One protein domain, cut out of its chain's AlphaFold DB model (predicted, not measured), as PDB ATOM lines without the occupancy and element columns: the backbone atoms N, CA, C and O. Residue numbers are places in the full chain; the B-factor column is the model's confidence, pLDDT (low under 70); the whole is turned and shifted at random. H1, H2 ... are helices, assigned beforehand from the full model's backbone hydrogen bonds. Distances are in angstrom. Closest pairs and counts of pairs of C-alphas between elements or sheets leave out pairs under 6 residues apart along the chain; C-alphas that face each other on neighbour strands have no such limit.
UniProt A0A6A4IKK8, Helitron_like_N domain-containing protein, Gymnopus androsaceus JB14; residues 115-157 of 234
ATOM      1  N   THR A 115      14.408  71.407   0.418       85.62
ATOM      2  CA  THR A 115      13.474  71.791  -0.643       85.62
ATOM      3  C   THR A 115      13.976  73.037  -1.368       85.62
ATOM      4  O   THR A 115      14.802  73.792  -0.848       85.62
ATOM      5  N   GLU A 116      13.461  73.281  -2.574       83.38
ATOM      6  CA  GLU A 116      13.802  74.468  -3.374       83.38
ATOM      7  C   GLU A 116      13.501  75.778  -2.623       83.38
ATOM      8  O   GLU A 116      14.252  76.748  -2.706       83.38
ATOM      9  N   GLU A 117      12.435  75.793  -1.826       85.44
ATOM     10  CA  GLU A 117      12.035  76.934  -1.000       85.44
ATOM     11  C   GLU A 117      13.087  77.265   0.064       85.44
ATOM     12  O   GLU A 117      13.476  78.424   0.212       85.44
ATOM     13  N   LYS A 118      13.609  76.247   0.760       85.38
ATOM     14  CA  LYS A 118      14.670  76.416   1.763       85.38
ATOM     15  C   LYS A 118      15.966  76.935   1.145       85.38
ATOM     16  O   LYS A 118      16.640  77.765   1.752       85.38
ATOM     17  N   LEU A 119      16.292  76.490  -0.071       84.56
ATOM     18  CA  LEU A 119      17.455  76.980  -0.816       84.56
ATOM     19  C   LEU A 119      17.300  78.452  -1.207       84.56
ATOM     20  O   LEU A 119      18.236  79.224  -1.020       84.56
ATOM     21  N   LYS A 120      16.116  78.865  -1.673       86.88
ATOM     22  CA  LYS A 120      15.831  80.274  -1.994       86.88
ATOM     23  C   LYS A 120      15.930  81.173  -0.761       86.88
ATOM     24  O   LYS A 120      16.489  82.262  -0.848       86.88
ATOM     25  N   VAL A 121      15.432  80.718   0.392       86.56
ATOM     26  CA  VAL A 121      15.565  81.458   1.661       86.56
ATOM     27  C   VAL A 121      17.035  81.609   2.050       86.56
ATOM     28  O   VAL A 121      17.469  82.718   2.355       86.56
ATOM     29  N   ALA A 122      17.813  80.527   1.984       85.19
ATOM     30  CA  ALA A 122      19.238  80.570   2.296       85.19
ATOM     31  C   ALA A 122      20.037  81.449   1.318       85.19
ATOM     32  O   ALA A 122      20.936  82.165   1.751       85.19
ATOM     33  N   GLN A 123      19.679  81.456   0.030       85.50
ATOM     34  CA  GLN A 123      20.287  82.335  -0.972       85.50
ATOM     35  C   GLN A 123      20.057  83.811  -0.627       85.50
ATOM     36  O   GLN A 123      21.000  84.596  -0.625       85.50
ATOM     37  N   VAL A 124      18.823  84.188  -0.277       88.19
ATOM     38  CA  VAL A 124      18.503  85.569   0.122       88.19
ATOM     39  C   VAL A 124      19.235  85.964   1.411       88.19
ATOM     40  O   VAL A 124      19.659  87.111   1.539       88.19
ATOM     41  N   GLN A 125      19.398  85.037   2.361       86.88
ATOM     42  CA  GLN A 125      20.186  85.269   3.579       86.88
ATOM     43  C   GLN A 125      21.669  85.495   3.249       86.88
ATOM     44  O   GLN A 125      22.271  86.441   3.751       86.88
ATOM     45  N   GLU A 126      22.244  84.687   2.359       85.44
ATOM     46  CA  GLU A 126      23.643  84.810   1.939       85.44
ATOM     47  C   GLU A 126      23.902  86.099   1.140       85.44
ATOM     48  O   GLU A 126      24.873  86.803   1.418       85.44
ATOM     49  N   GLU A 127      22.998  86.480   0.231       86.06
ATOM     50  CA  GLU A 127      23.055  87.752  -0.509       86.06
ATOM     51  C   GLU A 127      22.983  88.973   0.424       86.06
ATOM     52  O   GLU A 127      23.622  89.995   0.171       86.06
ATOM     53  N   LYS A 128      22.252  88.859   1.539       89.38
ATOM     54  CA  LYS A 128      22.170  89.888   2.588       89.38
ATOM     55  C   LYS A 128      23.298  89.812   3.621       89.38
ATOM     56  O   LYS A 128      23.326  90.634   4.533       89.38
ATOM     57  N   SER A 129      24.236  88.869   3.482       82.56
ATOM     58  CA  SER A 129      25.293  88.583   4.469       82.56
ATOM     59  C   SER A 129      24.764  88.238   5.871       82.56
ATOM     60  O   SER A 129      25.421  88.494   6.881       82.56
ATOM     61  N   GLU A 130      23.573  87.646   5.946       87.44
ATOM     62  CA  GLU A 130      22.974  87.132   7.174       87.44
ATOM     63  C   GLU A 130      23.386  85.673   7.425       87.44
ATOM     64  O   GLU A 130      23.752  84.920   6.519       87.44
ATOM     65  N   TRP A 131      23.322  85.251   8.689       81.06
ATOM     66  CA  TRP A 131      23.640  83.878   9.069       81.06
ATOM     67  C   TRP A 131      22.548  82.908   8.599       81.06
ATOM     68  O   TRP A 131      21.381  83.039   8.975       81.06
ATOM     69  N   ILE A 132      22.948  81.892   7.828       83.50
ATOM     70  CA  ILE A 132      22.056  80.816   7.378       83.50
ATOM     71  C   ILE A 132      21.548  80.044   8.597       83.50
ATOM     72  O   ILE A 132      22.335  79.549   9.403       83.50
ATOM     73  N   THR A 133      20.227  79.947   8.726       83.81
ATOM     74  CA  THR A 133      19.576  79.415   9.936       83.81
ATOM     75  C   THR A 133      19.188  77.937   9.819       83.81
ATOM     76  O   THR A 133      19.028  77.264  10.834       83.81
ATOM     77  N   ASP A 134      19.031  77.417   8.597       85.25
ATOM     78  CA  ASP A 134      18.590  76.036   8.375       85.25
ATOM     79  C   ASP A 134      19.758  75.034   8.554       85.25
ATOM     80  O   ASP A 134      20.772  75.130   7.851       85.25
ATOM     81  N   PRO A 135      19.630  74.044   9.461       83.19
ATOM     82  CA  PRO A 135      20.702  73.097   9.764       83.19
ATOM     83  C   PRO A 135      21.026  72.141   8.606       83.19
ATOM     84  O   PRO A 135      22.177  71.720   8.480       83.19
ATOM     85  N   ALA A 136      20.065  71.816   7.736       83.88
ATOM     86  CA  ALA A 136      20.300  70.965   6.571       83.88
ATOM     87  C   ALA A 136      21.092  71.712   5.487       83.88
ATOM     88  O   ALA A 136      21.985  71.134   4.864       83.88
ATOM     89  N   ILE A 137      20.833  73.013   5.307       85.00
ATOM     90  CA  ILE A 137      21.604  73.859   4.383       85.00
ATOM     91  C   ILE A 137      23.032  74.090   4.891       85.00
ATOM     92  O   ILE A 137      23.982  74.026   4.108       85.00
ATOM     93  N   LEU A 138      23.217  74.291   6.198       85.50
ATOM     94  CA  LEU A 138      24.552  74.390   6.804       85.50
ATOM     95  C   LEU A 138      25.359  73.095   6.619       85.50
ATOM     96  O   LEU A 138      26.539  73.140   6.259       85.50
ATOM     97  N   LEU A 139      24.712  71.942   6.804       83.88
ATOM     98  CA  LEU A 139      25.312  70.630   6.573       83.88
ATOM     99  C   LEU A 139      25.681  70.427   5.094       83.88
ATOM    100  O   LEU A 139      26.762  69.917   4.794       83.88
ATOM    101  N   LEU A 140      24.828  70.865   4.161       83.00
ATOM    102  CA  LEU A 140      25.113  70.844   2.723       83.00
ATOM    103  C   LEU A 140      26.329  71.717   2.379       83.00
ATOM    104  O   LEU A 140      27.240  71.264   1.686       83.00
ATOM    105  N   LYS A 141      26.380  72.946   2.902       82.50
ATOM    106  CA  LYS A 141      27.485  73.890   2.680       82.50
ATOM    107  C   LYS A 141      28.815  73.337   3.200       82.50
ATOM    108  O   LYS A 141      29.822  73.408   2.499       82.50
ATOM    109  N   SER A 142      28.813  72.713   4.380       80.38
ATOM    110  CA  SER A 142      29.985  72.025   4.945       80.38
ATOM    111  C   SER A 142      30.501  70.910   4.026       80.38
ATOM    112  O   SER A 142      31.694  70.864   3.709       80.38
ATOM    113  N   HIS A 143      29.603  70.061   3.512       75.06
ATOM    114  CA  HIS A 143      29.966  69.010   2.559       75.06
ATOM    115  C   HIS A 143      30.529  69.575   1.250       75.06
ATOM    116  O   HIS A 143      31.547  69.079   0.765       75.06
ATOM    117  N   ILE A 144      29.920  70.629   0.697       75.44
ATOM    118  CA  ILE A 144      30.405  71.285  -0.524       75.44
ATOM    119  C   ILE A 144      31.802  71.868  -0.305       75.44
ATOM    120  O   ILE A 144      32.672  71.641  -1.137       75.44
ATOM    121  N   HIS A 145      32.066  72.547   0.815       72.06
ATOM    122  CA  HIS A 145      33.406  73.066   1.116       72.06
ATOM    123  C   HIS A 145      34.445  71.952   1.287       72.06
ATOM    124  O   HIS A 145      35.548  72.056   0.746       72.06
ATOM    125  N   ALA A 146      34.094  70.867   1.980       67.94
ATOM    126  CA  ALA A 146      34.979  69.716   2.154       67.94
ATOM    127  C   ALA A 146      35.311  69.031   0.815       67.94
ATOM    128  O   ALA A 146      36.449  68.613   0.588       67.94
ATOM    129  N   VAL A 147      34.332  68.933  -0.089       61.03
ATOM    130  CA  VAL A 147      34.508  68.348  -1.426       61.03
ATOM    131  C   VAL A 147      35.257  69.304  -2.359       61.03
ATOM    132  O   VAL A 147      36.187  68.878  -3.041       61.03
ATOM    133  N   ALA A 148      34.926  70.594  -2.355       56.03
ATOM    134  CA  ALA A 148      35.572  71.607  -3.186       56.03
ATOM    135  C   ALA A 148      37.058  71.768  -2.842       56.03
ATOM    136  O   ALA A 148      37.881  71.799  -3.751       56.03
ATOM    137  N   GLY A 149      37.429  71.761  -1.555       55.56
ATOM    138  CA  GLY A 149      38.839  71.766  -1.144       55.56
ATOM    139  C   GLY A 149      39.605  70.529  -1.630       55.56
ATOM    140  O   GLY A 149      40.766  70.622  -2.027       55.56
ATOM    141  N   LYS A 150      38.932  69.372  -1.680       52.38
ATOM    142  CA  LYS A 150      39.515  68.112  -2.155       52.38
ATOM    143  C   LYS A 150      39.699  68.085  -3.677       52.38
ATOM    144  O   LYS A 150      40.700  67.560  -4.149       52.38
ATOM    145  N   ILE A 151      38.768  68.680  -4.426       52.44
ATOM    146  CA  ILE A 151      38.812  68.772  -5.895       52.44
ATOM    147  C   ILE A 151      39.792  69.861  -6.358       52.44
ATOM    148  O   ILE A 151      40.550  69.658  -7.308       52.44
ATOM    149  N   TRP A 152      39.833  71.007  -5.678       47.38
ATOM    150  CA  TRP A 152      40.742  72.102  -6.034       47.38
ATOM    151  C   TRP A 152      42.211  71.747  -5.780       47.38
ATOM    152  O   TRP A 152      43.071  72.181  -6.541       47.38
ATOM    153  N   SER A 153      42.501  70.869  -4.811       48.81
ATOM    154  CA  SER A 153      43.842  70.292  -4.636       48.81
ATOM    155  C   SER A 153      44.284  69.405  -5.809       48.81
ATOM    156  O   SER A 153      45.483  69.215  -5.993       48.81
ATOM    157  N   THR A 154      43.354  68.834  -6.581       47.09
ATOM    158  CA  THR A 154      43.674  67.869  -7.648       47.09
ATOM    159  C   THR A 154      43.718  68.468  -9.054       47.09
ATOM    160  O   THR A 154      44.272  67.838  -9.950       47.09
ATOM    161  N   SER A 155      43.153  69.661  -9.280       49.56
ATOM    162  CA  SER A 155      42.883  70.164 -10.643       49.56
ATOM    163  C   SER A 155      43.552  71.491 -11.020       49.56
ATOM    164  O   SER A 155      43.451  71.903 -12.171       49.56
ATOM    165  N   ILE A 156      44.254  72.156 -10.105       49.31
ATOM    166  CA  ILE A 156      44.945  73.429 -10.364       49.31
ATOM    167  C   ILE A 156      46.447  73.073 -10.385       49.31
ATOM    168  O   ILE A 156      47.027  72.851  -9.335       49.31
ATOM    169  N   VAL A 157      47.150  72.828 -11.498       48.25
ATOM    170  CA  VAL A 157      47.420  73.806 -12.564       48.25
ATOM    171  C   VAL A 157      47.718  73.186 -13.948       48.25
ATOM    172  O   VAL A 157      47.448  73.869 -14.922       48.25
TER     173      VAL A 157
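AT A GLANCE: This is residues 115 to 157 of the 234 residues of the protein "Helitron_like_N domain-containing protein" of Gymnopus androsaceus JB14 (UniProt A0A6A4IKK8). The model is a loose L: the long helix H2 makes the long leg and sticks out with its residues 142 to 155, followed by 156 and 157, while the shorter helix H1 makes the short leg. The two meet in a corner near the beginning of H2, and the link of residues 128 to 134 folds back alongside H1 to reach that corner. The printed part has 43 residues with two named helices, H1 then H2 along the chain, and no named strand; the class is all helix. The whole is loose, with a radius of gyration of the C-alphas of 12.8 A, and elongated, spanning 36 by 19 by 17 A.

IN THESE COORDINATES: Find C-alpha 135 at (20.702, 73.097, 9.764); from there H2, residues 135 to 155, runs 30.3 A to C-alpha 155 at (42.883, 70.164, -10.643). Then go back to C-alpha 116 at (13.802, 74.468, -3.374), where H1, residues 116 to 127, begins; it is 16.4 A from first to last C-alpha.

HOW THE PARTS SIT: Start at Ile 137 in H2, the one residue with which H2 touches H1; on the side of H1, residues 118 to 122 alone take part. The helices only just touch, with 3 pairs of C-alphas within 8 A, and the closest C-alphas, those of Leu 119 and Ile 137, are 7.3 A apart. Their lines stand about perpendicular, but only just, at 71 degrees. In H1 every O i to N i+4 pair is within hydrogen-bond range; in H2 16 of 17 are.

THE WHOLE: Look at Glu 117 and Val 157 for the two C-alphas farthest apart, 37.4 A. The printed part has no cut, and the link from H1 to H2 is short. Residues 142 to 157 stand free, and the pLDDT is under 70 at residues 146 to 157; its mean over the printed part is 75.2.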